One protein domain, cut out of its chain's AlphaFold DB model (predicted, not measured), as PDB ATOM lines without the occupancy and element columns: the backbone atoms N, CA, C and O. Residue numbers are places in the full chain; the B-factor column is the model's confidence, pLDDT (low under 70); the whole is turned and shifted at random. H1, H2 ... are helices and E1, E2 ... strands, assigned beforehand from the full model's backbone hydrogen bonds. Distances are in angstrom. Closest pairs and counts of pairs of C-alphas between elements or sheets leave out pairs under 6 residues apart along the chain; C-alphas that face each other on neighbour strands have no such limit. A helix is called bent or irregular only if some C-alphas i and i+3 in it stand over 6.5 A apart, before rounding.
ATOM      1  N   SER A   2     -69.404 -53.838  16.201       68.31
ATOM      2  CA  SER A   2     -70.475 -52.937  16.663       68.31
ATOM      3  C   SER A   2     -70.813 -51.793  15.696       68.31
ATOM      4  O   SER A   2     -71.985 -51.514  15.481       68.31
ATOM      5  N   GLU A   3     -69.820 -51.180  15.044       71.00
ATOM      6  CA  GLU A   3     -70.060 -50.080  14.091       71.00
ATOM      7  C   GLU A   3     -70.817 -50.533  12.834       71.00
ATOM      8  O   GLU A   3     -71.750 -49.863  12.405       71.00
ATOM      9  N   LEU A   4     -70.494 -51.712  12.289       74.44
ATOM     10  CA  LEU A   4     -71.206 -52.275  11.132       74.44
ATOM     11  C   LEU A   4     -72.672 -52.589  11.460       74.44
ATOM     12  O   LEU A   4     -73.544 -52.371  10.624       74.44
ATOM     13  N   VAL A   5     -72.953 -53.050  12.683       80.38
ATOM     14  CA  VAL A   5     -74.323 -53.316  13.151       80.38
ATOM     15  C   VAL A   5     -75.115 -52.013  13.300       80.38
ATOM     16  O   VAL A   5     -76.265 -51.952  12.870       80.38
ATOM     17  N   VAL A   6     -74.502 -50.957  13.845       82.94
ATOM     18  CA  VAL A   6     -75.144 -49.637  13.983       82.94
ATOM     19  C   VAL A   6     -75.440 -49.021  12.612       82.94
ATOM     20  O   VAL A   6     -76.546 -48.531  12.387       82.94
ATOM     21  N   VAL A   7     -74.493 -49.098  11.673       81.38
ATOM     22  CA  VAL A   7     -74.674 -48.597  10.301       81.38
ATOM     23  C   VAL A   7     -75.780 -49.372   9.582       81.38
ATOM     24  O   VAL A   7     -76.677 -48.760   9.002       81.38
ATOM     25  N   ALA A   8     -75.778 -50.705   9.664       83.00
ATOM     26  CA  ALA A   8     -76.818 -51.534   9.057       83.00
ATOM     27  C   ALA A   8     -78.212 -51.230   9.636       83.00
ATOM     28  O   ALA A   8     -79.175 -51.098   8.880       83.00
ATOM     29  N   ALA A   9     -78.322 -51.052  10.956       86.06
ATOM     30  CA  ALA A   9     -79.578 -50.694  11.612       86.06
ATOM     31  C   ALA A   9     -80.090 -49.307  11.187       86.06
ATOM     32  O   ALA A   9     -81.289 -49.142  10.945       86.06
ATOM     33  N   ALA A  10     -79.198 -48.320  11.052       83.81
ATOM     34  CA  ALA A  10     -79.555 -46.978  10.594       83.81
ATOM     35  C   ALA A  10     -80.054 -46.987   9.141       83.81
ATOM     36  O   ALA A  10     -81.102 -46.408   8.846       83.81
ATOM     37  N   VAL A  11     -79.358 -47.703   8.249       85.25
ATOM     38  CA  VAL A  11     -79.769 -47.856   6.843       85.25
ATOM     39  C   VAL A  11     -81.119 -48.561   6.752       85.25
ATOM     40  O   VAL A  11     -82.021 -48.066   6.078       85.25
ATOM     41  N   LEU A  12     -81.302 -49.675   7.466       88.00
ATOM     42  CA  LEU A  12     -82.564 -50.414   7.456       88.00
ATOM     43  C   LEU A  12     -83.728 -49.558   7.971       88.00
ATOM     44  O   LEU A  12     -84.794 -49.536   7.358       88.00
ATOM     45  N   SER A  13     -83.515 -48.810   9.056       81.44
ATOM     46  CA  SER A  13     -84.531 -47.909   9.613       81.44
ATOM     47  C   SER A  13     -84.910 -46.807   8.625       81.44
ATOM     48  O   SER A  13     -86.092 -46.507   8.458       81.44
ATOM     49  N   PHE A  14     -83.927 -46.239   7.923       83.94
ATOM     50  CA  PHE A  14     -84.169 -45.227   6.897       83.94
ATOM     51  C   PHE A  14     -84.965 -45.789   5.713       83.94
ATOM     52  O   PHE A  14     -85.943 -45.179   5.282       83.94
ATOM     53  N   VAL A  15     -84.597 -46.976   5.224       82.81
ATOM     54  CA  VAL A  15     -85.312 -47.656   4.134       82.81
ATOM     55  C   VAL A  15     -86.754 -47.961   4.539       82.81
ATOM     56  O   VAL A  15     -87.678 -47.637   3.796       82.81
ATOM     57  N   LEU A  16     -86.971 -48.505   5.740       80.81
ATOM     58  CA  LEU A  16     -88.313 -48.775   6.261       80.81
ATOM     59  C   LEU A  16     -89.149 -47.495   6.360       80.81
ATOM     60  O   LEU A  16     -90.297 -47.482   5.912       80.81
ATOM     61  N   ALA A  17     -88.579 -46.408   6.884       76.62
ATOM     62  CA  ALA A  17     -89.260 -45.119   6.956       76.62
ATOM     63  C   ALA A  17     -89.633 -44.594   5.558       76.62
ATOM     64  O   ALA A  17     -90.776 -44.186   5.338       76.62
ATOM     65  N   ALA A  18     -88.717 -44.666   4.588       70.75
ATOM     66  CA  ALA A  18     -88.972 -44.254   3.208       70.75
ATOM     67  C   ALA A  18     -90.083 -45.091   2.547       70.75
ATOM     68  O   ALA A  18     -90.996 -44.532   1.930       70.75
ATOM     69  N   CYS A  19     -90.066 -46.415   2.733       74.12
ATOM     70  CA  CYS A  19     -91.118 -47.312   2.253       74.12
ATOM     71  C   CYS A  19     -92.482 -46.979   2.875       74.12
ATOM     72  O   CYS A  19     -93.489 -46.924   2.165       74.12
ATOM     73  N   MET A  20     -92.523 -46.711   4.183       78.69
ATOM     74  CA  MET A  20     -93.753 -46.346   4.892       78.69
ATOM     75  C   MET A  20     -94.317 -45.007   4.411       78.69
ATOM     76  O   MET A  20     -95.513 -44.913   4.140       78.69
ATOM     77  N   ILE A  21     -93.468 -43.993   4.221       76.31
ATOM     78  CA  ILE A  21     -93.876 -42.686   3.679       76.31
ATOM     79  C   ILE A  21     -94.438 -42.839   2.261       76.31
ATOM     80  O   ILE A  21     -95.486 -42.270   1.944       76.31
ATOM     81  N   GLY A  22     -93.776 -43.624   1.407       76.69
ATOM     82  CA  GLY A  22     -94.266 -43.914   0.058       76.69
ATOM     83  C   GLY A  22     -95.637 -44.597   0.077       76.69
ATOM     84  O   GLY A  22     -96.535 -44.217  -0.678       76.69
ATOM     85  N   ARG A  23     -95.828 -45.554   0.992       79.69
ATOM     86  CA  ARG A  23     -97.102 -46.258   1.176       79.69
ATOM     87  C   ARG A  23     -98.217 -45.325   1.649       79.69
ATOM     88  O   ARG A  23     -99.301 -45.374   1.073       79.69
ATOM     89  N   LEU A  24     -97.943 -44.467   2.632       79.38
ATOM     90  CA  LEU A  24     -98.894 -43.485   3.163       79.38
ATOM     91  C   LEU A  24     -99.372 -42.523   2.076       79.38
ATOM     92  O   LEU A  24    -100.571 -42.407   1.846       79.38
ATOM     93  N   ARG A  25     -98.448 -41.911   1.325       79.06
ATOM     94  CA  ARG A  25     -98.797 -40.976   0.238       79.06
ATOM     95  C   ARG A  25     -99.673 -41.621  -0.835       79.06
ATOM     96  O   ARG A  25    -100.583 -40.984  -1.362       79.06
ATOM     97  N   LYS A  26     -99.399 -42.887  -1.156       83.56
ATOM     98  CA  LYS A  26    -100.195 -43.671  -2.104       83.56
ATOM     99  C   LYS A  26    -101.602 -43.943  -1.567       83.56
ATOM    100  O   LYS A  26    -102.574 -43.739  -2.287       83.56
ATOM    101  N   GLN A  27    -101.714 -44.356  -0.303       82.62
ATOM    102  CA  GLN A  27    -103.003 -44.592   0.356       82.62
ATOM    103  C   GLN A  27    -103.832 -43.314   0.475       82.62
ATOM    104  O   GLN A  27    -105.024 -43.353   0.201       82.62
ATOM    105  N   GLU A  28    -103.215 -42.181   0.807       82.12
ATOM    106  CA  GLU A  28    -103.885 -40.878   0.809       82.12
ATOM    107  C   GLU A  28    -104.383 -40.495  -0.586       82.12
ATOM    108  O   GLU A  28    -105.502 -40.008  -0.728       82.12
ATOM    109  N   GLY A  29    -103.571 -40.722  -1.623       80.56
ATOM    110  CA  GLY A  29    -103.978 -40.513  -3.010       80.56
ATOM    111  C   GLY A  29    -105.207 -41.345  -3.370       80.56
ATOM    112  O   GLY A  29    -106.176 -40.800  -3.891       80.56
ATOM    113  N   LEU A  30    -105.196 -42.636  -3.034       84.62
ATOM    114  CA  LEU A  30    -106.312 -43.539  -3.298       84.62
ATOM    115  C   LEU A  30    -107.567 -43.178  -2.491       84.62
ATOM    116  O   LEU A  30    -108.645 -43.067  -3.063       84.62
ATOM    117  N   ALA A  31    -107.426 -42.914  -1.192       85.69
ATOM    118  CA  ALA A  31    -108.536 -42.502  -0.336       85.69
ATOM    119  C   ALA A  31    -109.159 -41.185  -0.816       85.69
ATOM    120  O   ALA A  31    -110.371 -40.994  -0.746       85.69
ATOM    121  N   TRP A  32    -108.348 -40.261  -1.333       85.12
ATOM    122  CA  TRP A  32    -108.862 -39.032  -1.921       85.12
ATOM    123  C   TRP A  32    -109.699 -39.316  -3.173       85.12
ATOM    124  O   TRP A  32    -110.785 -38.755  -3.301       85.12
ATOM    125  N   LEU A  33    -109.241 -40.214  -4.056       87.06
ATOM    126  CA  LEU A  33    -110.000 -40.626  -5.247       87.06
ATOM    127  C   LEU A  33    -111.342 -41.254  -4.891       87.06
ATOM    128  O   LEU A  33    -112.341 -40.971  -5.543       87.06
ATOM    129  N   GLU A  34    -111.354 -42.080  -3.849       87.62
ATOM    130  CA  GLU A  34    -112.562 -42.755  -3.382       87.62
ATOM    131  C   GLU A  34    -113.589 -41.772  -2.806       87.62
ATOM    132  O   GLU A  34    -114.788 -41.956  -2.994       87.62
ATOM    133  N   ASN A  35    -113.130 -40.689  -2.173       89.25
ATOM    134  CA  ASN A  35    -114.006 -39.669  -1.590       89.25
ATOM    135  C   ASN A  35    -114.426 -38.567  -2.576       89.25
ATOM    136  O   ASN A  35    -115.466 -37.936  -2.380       89.25
ATOM    137  N   ARG A  36    -113.601 -38.264  -3.587       89.38
ATOM    138  CA  ARG A  36    -113.810 -37.145  -4.526       89.38
ATOM    139  C   ARG A  36    -113.519 -37.535  -5.978       89.38
ATOM    140  O   ARG A  36    -112.671 -36.919  -6.630       89.38
ATOM    141  N   PRO A  37    -114.224 -38.534  -6.531       91.06
ATOM    142  CA  PRO A  37    -113.983 -38.985  -7.900       91.06
ATOM    143  C   PRO A  37    -114.251 -37.889  -8.944       91.06
ATOM    144  O   PRO A  37    -113.598 -37.858  -9.985       91.06
ATOM    145  N   GLN A  38    -115.155 -36.945  -8.665       91.75
ATOM    146  CA  GLN A  38    -115.491 -35.836  -9.565       91.75
ATOM    147  C   GLN A  38    -114.327 -34.873  -9.837       91.75
ATOM    148  O   GLN A  38    -114.317 -34.202 -10.870       91.75
ATOM    149  N   ASP A  39    -113.345 -34.817  -8.939       92.31
ATOM    150  CA  ASP A  39    -112.193 -33.930  -9.076       92.31
ATOM    151  C   ASP A  39    -111.083 -34.566  -9.937       92.31
ATOM    152  O   ASP A  39    -110.062 -33.937 -10.224       92.31
ATOM    153  N   VAL A  40    -111.271 -35.812 -10.380       92.81
ATOM    154  CA  VAL A  40    -110.354 -36.512 -11.280       92.81
ATOM    155  C   VAL A  40    -110.562 -36.031 -12.713       92.81
ATOM    156  O   VAL A  40    -111.685 -35.980 -13.219       92.81
ATOM    157  N   ALA A  41    -109.464 -35.682 -13.380       93.62
ATOM    158  CA  ALA A  41    -109.456 -35.395 -14.809       93.62
ATOM    159  C   ALA A  41    -109.178 -36.667 -15.620       93.62
ATOM    160  O   ALA A  41    -109.890 -36.948 -16.580       93.62
ATOM    161  N   ARG A  42    -108.164 -37.455 -15.230       94.19
ATOM    162  CA  ARG A  42    -107.859 -38.753 -15.858       94.19
ATOM    163  C   ARG A  42    -106.992 -39.658 -14.989       94.19
ATOM    164  O   ARG A  42    -106.149 -39.182 -14.229       94.19
ATOM    165  N   LEU A  43    -107.143 -40.966 -15.188       94.88
ATOM    166  CA  LEU A  43    -106.163 -41.979 -14.794       94.88
ATOM    167  C   LEU A  43    -105.254 -42.287 -15.987       94.88
ATOM    168  O   LEU A  43    -105.744 -42.369 -17.114       94.88
ATOM    169  N   TYR A  44    -103.959 -42.469 -15.745       94.62
ATOM    170  CA  TYR A  44    -102.985 -42.807 -16.785       94.62
ATOM    171  C   TYR A  44    -101.857 -43.673 -16.230       94.62
ATOM    172  O   TYR A  44    -101.572 -43.655 -15.027       94.62
ATOM    173  N   LEU A  45    -101.202 -44.420 -17.116       94.06
ATOM    174  CA  LEU A  45    -100.025 -45.201 -16.766       94.06
ATOM    175  C   LEU A  45     -98.763 -44.403 -17.083       94.06
ATOM    176  O   LEU A  45     -98.617 -43.828 -18.160       94.06
ATOM    177  N   ARG A  46     -97.830 -44.366 -16.134       93.00
ATOM    178  CA  ARG A  46     -96.509 -43.774 -16.333       93.00
ATOM    179  C   ARG A  46     -95.469 -44.883 -16.378       93.00
ATOM    180  O   ARG A  46     -95.298 -45.588 -15.388       93.00
ATOM    181  N   HIS A  47     -94.776 -45.006 -17.506       90.06
ATOM    182  CA  HIS A  47     -93.631 -45.906 -17.636       90.06
ATOM    183  C   HIS A  47     -92.441 -45.356 -16.845       90.06
ATOM    184  O   HIS A  47     -92.096 -44.177 -16.974       90.06
ATOM    185  N   ALA A  48     -91.844 -46.205 -16.017       87.81
ATOM    186  CA  ALA A  48     -90.573 -45.959 -15.357       87.81
ATOM    187  C   ALA A  48     -89.515 -46.819 -16.060       87.81
ATOM    188  O   ALA A  48     -89.442 -48.031 -15.856       87.81
ATOM    189  N   ALA A  49     -88.757 -46.187 -16.961       83.56
ATOM    190  CA  ALA A  49     -87.830 -46.869 -17.865       83.56
ATOM    191  C   ALA A  49     -86.638 -47.525 -17.148       83.56
ATOM    192  O   ALA A  49     -86.027 -48.444 -17.678       83.56
ATOM    193  N   ASP A  50     -86.311 -47.059 -15.946       84.12
ATOM    194  CA  ASP A  50     -85.248 -47.578 -15.086       84.12
ATOM    195  C   ASP A  50     -85.532 -48.986 -14.552       84.12
ATOM    196  O   ASP A  50     -84.606 -49.749 -14.287       84.12
ATOM    197  N   VAL A  51     -86.807 -49.334 -14.412       82.44
ATOM    198  CA  VAL A  51     -87.274 -50.604 -13.833       82.44
ATOM    199  C   VAL A  51     -88.253 -51.336 -14.752       82.44
ATOM    200  O   VAL A  51     -88.909 -52.279 -14.319       82.44
ATOM    201  N   ASP A  52     -88.352 -50.868 -15.999       85.62
ATOM    202  CA  ASP A  52     -89.241 -51.339 -17.061       85.62
ATOM    203  C   ASP A  52     -90.636 -51.758 -16.579       85.62
ATOM    204  O   ASP A  52     -91.106 -52.876 -16.783       85.62
ATOM    205  N   ALA A  53     -91.306 -50.849 -15.877       87.25
ATOM    206  CA  ALA A  53     -92.635 -51.118 -15.354       87.25
ATOM    207  C   ALA A  53     -93.524 -49.871 -15.407       87.25
ATOM    208  O   ALA A  53     -93.078 -48.757 -15.698       87.25
ATOM    209  N   TYR A  54     -94.813 -50.059 -15.135       89.81
ATOM    210  CA  TYR A  54     -95.805 -48.993 -15.192       89.81
ATOM    211  C   TYR A  54     -96.384 -48.702 -13.816       89.81
ATOM    212  O   TYR A  54     -96.755 -49.602 -13.073       89.81
ATOM    213  N   TRP A  55     -96.484 -47.418 -13.495       92.62
ATOM    214  CA  TRP A  55     -97.098 -46.918 -12.276       92.62
ATOM    215  C   TRP A  55     -98.439 -46.290 -12.623       92.62
ATOM    216  O   TRP A  55     -98.549 -45.550 -13.606       92.62
ATOM    217  N   LEU A  56     -99.458 -46.536 -11.798       93.94
ATOM    218  CA  LEU A  56    -100.753 -45.889 -11.974       93.94
ATOM    219  C   LEU A  56    -100.708 -44.496 -11.363       93.94
ATOM    220  O   LEU A  56    -100.443 -44.321 -10.168       93.94
ATOM    221  N   HIS A  57    -101.011 -43.509 -12.191       94.25
ATOM    222  CA  HIS A  57    -101.106 -42.121 -11.794       94.25
ATOM    223  C   HIS A  57    -102.509 -41.577 -12.036       94.25
ATOM    224  O   HIS A  57    -103.267 -42.040 -12.891       94.25
ATOM    225  N   VAL A  58    -102.823 -40.531 -11.283       93.31
ATOM    226  CA  VAL A  58    -104.000 -39.704 -11.484       93.31
ATOM    227  C   VAL A  58    -103.588 -38.265 -11.739       93.31
ATOM    228  O   VAL A  58    -102.630 -37.762 -11.147       93.31
ATOM    229  N   GLU A  59    -104.310 -37.616 -12.641       94.25
ATOM    230  CA  GLU A  59    -104.311 -36.174 -12.831       94.25
ATOM    231  C   GLU A  59    -105.669 -35.633 -12.395       94.25
ATOM    232  O   GLU A  59    -106.719 -36.108 -12.837       94.25
ATOM    233  N   PHE A  60    -105.635 -34.658 -11.499       92.94
ATOM    234  CA  PHE A  60    -106.811 -33.969 -10.997       92.94
ATOM    235  C   PHE A  60    -107.153 -32.774 -11.882       92.94
ATOM    236  O   PHE A  60    -106.314 -32.263 -12.626       92.94
ATOM    237  N   ARG A  61    -108.392 -32.294 -11.782       93.19
ATOM    238  CA  ARG A  61    -108.871 -31.114 -12.516       93.19
ATOM    239  C   ARG A  61    -108.143 -29.824 -12.132       93.19
ATOM    240  O   ARG A  61    -108.140 -28.886 -12.918       93.19
ATOM    241  N   ASP A  62    -107.495 -29.788 -10.966       91.62
ATOM    242  CA  ASP A  62    -106.615 -28.693 -10.532       91.62
ATOM    243  C   ASP A  62    -105.183 -28.788 -11.108       91.62
ATOM    244  O   ASP A  62    -104.318 -27.981 -10.768       91.62
ATOM    245  N   GLY A  63    -104.912 -29.784 -11.962       92.19
ATOM    246  CA  GLY A  63    -103.614 -30.033 -12.594       92.19
ATOM    247  C   GLY A  63    -102.616 -30.801 -11.723       92.19
ATOM    248  O   GLY A  63    -101.531 -31.157 -12.195       92.19
ATOM    249  N   ARG A  64    -102.944 -31.101 -10.458       90.69
ATOM    250  CA  ARG A  64    -102.063 -31.893  -9.592       90.69
ATOM    251  C   ARG A  64    -102.017 -33.340 -10.065       90.69
ATOM    252  O   ARG A  64    -103.013 -33.914 -10.500       90.69
ATOM    253  N   LYS A  65    -100.843 -33.956  -9.927       91.56
ATOM    254  CA  LYS A  65    -100.595 -35.349 -10.313       91.56
ATOM    255  C   LYS A  65    -100.129 -36.149  -9.111       91.56
ATOM    256  O   LYS A  65     -99.279 -35.679  -8.353       91.56
ATOM    257  N   ARG A  66    -100.665 -37.355  -8.932       90.12
ATOM    258  CA  ARG A  66    -100.264 -38.263  -7.847       90.12
ATOM    259  C   ARG A  66    -100.140 -39.694  -8.348       90.12
ATOM    260  O   ARG A  66    -100.882 -40.113  -9.227       90.12
ATOM    261  N   MET A  67     -99.196 -40.423  -7.768       90.81
ATOM    262  CA  MET A  67     -99.077 -41.871  -7.917       90.81
ATOM    263  C   MET A  67    -100.069 -42.538  -6.962       90.81
ATOM    264  O   MET A  67    -100.125 -42.168  -5.789       90.81
ATOM    265  N   VAL A  68    -100.839 -43.501  -7.461       92.31
ATOM    266  CA  VAL A  68    -101.919 -44.150  -6.697       92.31
ATOM    267  C   VAL A  68    -101.804 -45.670  -6.650       92.31
ATOM    268  O   VAL A  68    -102.343 -46.269  -5.726       92.31
ATOM    269  N   ALA A  69    -101.036 -46.288  -7.554       91.38
ATOM    270  CA  ALA A  69    -100.680 -47.703  -7.456       91.38
ATOM    271  C   ALA A  69     -99.258 -47.963  -7.966       91.38
ATOM    272  O   ALA A  69     -98.820 -47.351  -8.946       91.38
ATOM    273  N   ALA A  70     -98.554 -48.881  -7.301       90.31
ATOM    274  CA  ALA A  70     -97.349 -49.503  -7.840       90.31
ATOM    275  C   ALA A  70     -97.724 -50.544  -8.924       90.31
ATOM    276  O   ALA A  70     -98.895 -50.928  -8.990       90.31
ATOM    277  N   PRO A  71     -96.768 -51.040  -9.736       90.00
ATOM    278  CA  PRO A  71     -97.053 -51.959 -10.843       90.00
ATOM    279  C   PRO A  71     -97.848 -53.201 -10.426       90.00
ATOM    280  O   PRO A  71     -98.842 -53.547 -11.052       90.00
ATOM    281  N   TRP A  72     -97.480 -53.818  -9.301       88.00
ATOM    282  CA  TRP A  72     -98.139 -55.014  -8.756       88.00
ATOM    283  C   TRP A  72     -99.493 -54.741  -8.073       88.00
ATOM    284  O   TRP A  72    -100.119 -55.657  -7.550       88.00
ATOM    285  N   GLU A  73     -99.953 -53.488  -8.032       90.94
ATOM    286  CA  GLU A  73    -101.219 -53.085  -7.402       90.94
ATOM    287  C   GLU A  73    -102.221 -52.510  -8.409       90.94
ATOM    288  O   GLU A  73    -103.326 -52.128  -8.008       90.94
ATOM    289  N   ILE A  74    -101.850 -52.408  -9.692       91.00
ATOM    290  CA  ILE A  74    -102.661 -51.739 -10.717       91.00
ATOM    291  C   ILE A  74    -104.039 -52.384 -10.816       91.00
ATOM    292  O   ILE A  74    -105.038 -51.685 -10.661       91.00
ATOM    293  N   ASP A  75    -104.112 -53.699 -11.010       91.06
ATOM    294  CA  ASP A  75    -105.385 -54.386 -11.250       91.06
ATOM    295  C   ASP A  75    -106.344 -54.287 -10.061       91.06
ATOM    296  O   ASP A  75    -107.538 -54.038 -10.231       91.06
ATOM    297  N   GLU A  76    -105.827 -54.438  -8.839       92.31
ATOM    298  CA  GLU A  76    -106.612 -54.259  -7.614       92.31
ATOM    299  C   GLU A  76    -107.111 -52.815  -7.486       92.31
ATOM    300  O   GLU A  76    -108.287 -52.573  -7.214       92.31
ATOM    301  N   THR A  77    -106.242 -51.838  -7.749       92.19
ATOM    302  CA  THR A  77    -106.607 -50.421  -7.667       92.19
ATOM    303  C   THR A  77    -107.647 -50.053  -8.725       92.19
ATOM    304  O   THR A  77    -108.630 -49.385  -8.415       92.19
ATOM    305  N   LEU A  78    -107.499 -50.528  -9.963       93.12
ATOM    306  CA  LEU A  78    -108.483 -50.306 -11.022       93.12
ATOM    307  C   LEU A  78    -109.823 -50.975 -10.705       93.12
ATOM    308  O   LEU A  78    -110.863 -50.366 -10.953       93.12
ATOM    309  N   ARG A  79    -109.827 -52.173 -10.103       92.88
ATOM    310  CA  ARG A  79    -111.061 -52.819  -9.626       92.88
ATOM    311  C   ARG A  79    -111.774 -51.986  -8.561       92.88
ATOM    312  O   ARG A  79    -112.993 -51.868  -8.629       92.88
ATOM    313  N   ARG A  80    -111.039 -51.364  -7.634       92.19
ATOM    314  CA  ARG A  80    -111.609 -50.457  -6.617       92.19
ATOM    315  C   ARG A  80    -112.161 -49.159  -7.204       92.19
ATOM    316  O   ARG A  80    -113.178 -48.661  -6.735       92.19
ATOM    317  N   LEU A  81    -111.507 -48.618  -8.229       92.56
ATOM    318  CA  LEU A  81    -111.886 -47.348  -8.856       92.56
ATOM    319  C   LEU A  81    -113.000 -47.496  -9.910       92.56
ATOM    320  O   LEU A  81    -113.748 -46.547 -10.152       92.56
ATOM    321  N   ALA A  82    -113.164 -48.680 -10.508       92.12
ATOM    322  CA  ALA A  82    -114.147 -48.928 -11.562       92.12
ATOM    323  C   ALA A  82    -115.617 -48.633 -11.170       92.12
ATOM    324  O   ALA A  82    -116.316 -48.040 -12.002       92.12
ATOM    325  N   PRO A  83    -116.106 -48.974  -9.955       93.62
ATOM    326  CA  PRO A  83    -117.447 -48.602  -9.493       93.62
ATOM    327  C   PRO A  83    -117.675 -47.089  -9.405       93.62
ATOM    328  O   PRO A  83    -118.807 -46.635  -9.517       93.62
ATOM    329  N   LEU A  84    -116.606 -46.301  -9.251       92.31
ATOM    330  CA  LEU A  84    -116.654 -44.837  -9.174       92.31
ATOM    331  C   LEU A  84    -116.652 -44.170 -10.560       92.31
ATOM    332  O   LEU A  84    -116.539 -42.953 -10.667       92.31
ATOM    333  N   GLY A  85    -116.716 -44.962 -11.637       91.44
ATOM    334  CA  GLY A  85    -116.632 -44.476 -13.016       91.44
ATOM    335  C   GLY A  85    -115.219 -44.076 -13.455       91.44
ATOM    336  O   GLY A  85    -115.029 -43.654 -14.594       91.44
ATOM    337  N   LEU A  86    -114.216 -44.245 -12.591       92.12
ATOM    338  CA  LEU A  86    -112.829 -43.911 -12.882       92.12
ATOM    339  C   LEU A  86    -112.167 -45.063 -13.638       92.12
ATOM    340  O   LEU A  86    -112.062 -46.185 -13.142       92.12
ATOM    341  N   ARG A  87    -111.733 -44.792 -14.872       92.50
ATOM    342  CA  ARG A  87    -111.142 -45.789 -15.773       92.50
ATOM    343  C   ARG A  87    -109.935 -45.216 -16.504       92.50
ATOM    344  O   ARG A  87    -109.843 -44.011 -16.724       92.50
ATOM    345  N   LEU A  88    -109.030 -46.106 -16.898       93.31
ATOM    346  CA  LEU A  88    -107.933 -45.783 -17.804       93.31
ATOM    347  C   LEU A  88    -108.453 -45.410 -19.198       93.31
ATOM    348  O   LEU A  88    -109.492 -45.909 -19.654       93.31
ATOM    349  N   SER A  89    -107.676 -44.583 -19.898       90.50
ATOM    350  CA  SER A  89    -107.885 -44.315 -21.320       90.50
ATOM    351  C   SER A  89    -107.834 -45.616 -22.141       90.50
ATOM    352  O   SER A  89    -107.336 -46.643 -21.677       90.50
ATOM    353  N   ALA A  90    -108.386 -45.617 -23.358       88.75
ATOM    354  CA  ALA A  90    -108.293 -46.788 -24.239       88.75
ATOM    355  C   ALA A  90    -106.826 -47.161 -24.526       88.75
ATOM    356  O   ALA A  90    -106.451 -48.320 -24.380       88.75
ATOM    357  N   GLN A  91    -105.996 -46.153 -24.800       89.38
ATOM    358  CA  GLN A  91    -104.564 -46.313 -25.041       89.38
ATOM    359  C   GLN A  91    -103.835 -46.939 -23.842       89.38
ATOM    360  O   GLN A  91    -103.057 -47.876 -24.014       89.38
ATOM    361  N   ASP A  92    -104.098 -46.459 -22.623       89.62
ATOM    362  CA  ASP A  92    -103.459 -47.003 -21.419       89.62
ATOM    363  C   ASP A  92    -103.945 -48.424 -21.104       89.62
ATOM    364  O   ASP A  92    -103.172 -49.247 -20.617       89.62
ATOM    365  N   ARG A  93    -105.210 -48.749 -21.404       89.00
ATOM    366  CA  ARG A  93    -105.727 -50.120 -21.257       89.00
ATOM    367  C   ARG A  93    -105.039 -51.094 -22.205       89.00
ATOM    368  O   ARG A  93    -104.690 -52.190 -21.784       89.00
ATOM    369  N   GLU A  94    -104.818 -50.699 -23.454       88.31
ATOM    370  CA  GLU A  94    -104.069 -51.507 -24.424       88.31
ATOM    371  C   GLU A  94    -102.590 -51.640 -24.054       88.31
ATOM    372  O   GLU A  94    -101.978 -52.677 -24.298       88.31
ATOM    373  N   ALA A  95    -101.988 -50.602 -23.466       85.88
ATOM    374  CA  ALA A  95    -100.637 -50.697 -22.923       85.88
ATOM    375  C   ALA A  95    -100.572 -51.722 -21.780       85.88
ATOM    376  O   ALA A  95     -99.715 -52.597 -21.811       85.88
ATOM    377  N   LEU A  96    -101.517 -51.670 -20.834       86.06
ATOM    378  CA  LEU A  96    -101.589 -52.623 -19.723       86.06
ATOM    379  C   LEU A  96    -101.782 -54.067 -20.202       86.06
ATOM    380  O   LEU A  96    -101.101 -54.968 -19.733       86.06
ATOM    381  N   ALA A  97    -102.671 -54.279 -21.174       86.75
ATOM    382  CA  ALA A  97    -102.973 -55.603 -21.719       86.75
ATOM    383  C   ALA A  97    -101.816 -56.244 -22.507       86.75
ATOM    384  O   ALA A  97    -101.884 -57.428 -22.801       86.75
ATOM    385  N   ARG A  98    -100.784 -55.479 -22.885       85.25
ATOM    386  CA  ARG A  98     -99.571 -56.013 -23.528       85.25
ATOM    387  C   ARG A  98     -98.500 -56.462 -22.533       85.25
ATOM    388  O   ARG A  98     -97.533 -57.088 -22.948       85.25
ATOM    389  N   LEU A  99     -98.638 -56.082 -21.265       75.62
ATOM    390  CA  LEU A  99     -97.680 -56.385 -20.196       75.62
ATOM    391  C   LEU A  99     -98.076 -57.623 -19.385       75.62
ATOM    392  O   LEU A  99     -97.210 -58.222 -18.750       75.62
TER     393      LEU A  99
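What this domain is: This is residues 2 to 99 of the 100 residues of an uncharacterized protein of Aromatoleum tolulyticum (UniProt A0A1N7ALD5). A long straight helix, H1, sticks out of a small compact body as an arm, its residues 2 to 21 standing free. In the body, a strongly twisted sheet of three strands makes a wall, with residues 22 to 33 of H1 packed mostly by E3, H2 slantwise over one face, and the short H3 over E1 on the same face as H2. The printed part has 98 residues with three named helices and three named strands, in the order H1 E1 E2 E3 H2 H3; the sheet runs E1 E2 E3, all antiparallel, and the class is mixed, helices and strands. The whole is loose, with a radius of gyration of the C-alphas of 16.5 A, and elongated, spanning 55 by 31 by 23 A, the arm making the length.

Where its parts are: H1, residues 2 to 35, begins with C-alpha 2 at (-70.475, -52.937, 16.663) and is 49.0 A long. E1, residues 40 to 48, measures 22.3 A, and E2, residues 53 to 60, measures 22.7 A. E3, residues 65 to 69, measures 12.7 A. H2, residues 71 to 84, measures 20.9 A; it is irregular, with C-alphas 72 and 75 7.7 A apart. H3, residues 90 to 97, measures 10.6 A and ends with C-alpha 97 at (-102.973, -55.603, -21.719).

How they stand to each other: E1, E2 and E3 form a meander, each strand the antiparallel neighbour of the one before. The hairpin E1 and E2 stands at 156 degrees, with N 44 and O 57 3.0 A apart, within hydrogen-bond range. The hairpin E2 and E3 stands at 134 degrees, with N 58 and O 66 at 2.9 A, also within range. H1, H2 and H3 are on one face of the sheet, an arrangement in two layers. H1 has a height over the sheet of 10.0 A; its closest C-alpha pair with E3 is Lys 26 and Val 68, 4.9 A. H2 lies over E3 at a height over the sheet of 7.6 A, and its closest C-alpha pair with E2 is Trp 55 and Pro 71, 5.2 A. H3 lies over E1 at a height over the sheet of 9.5 A; the closest C-alphas are those of Leu 45 and Asp 92, 6.1 A. H1 and H2 only just touch, only at their ends, with 3 pairs of C-alphas within 8 A, the closest Glu 34 and Leu 81 at 7.2 A. H3 is apart from H1 and H2. Every O i to N i+4 pair is within hydrogen-bond range in H1 and H3; in H2, 6 of 10 are.

The domain as a whole: The C-alphas of Ser 2 and Ala 90, the two farthest apart, are 56.0 A apart. Without residues 2 to 21, the body spans 31 by 27 by 23 A. The printed part has no cut, and the five links between named elements are tight. The mean pLDDT of the printed part is 87.2; residue 2 is under 70.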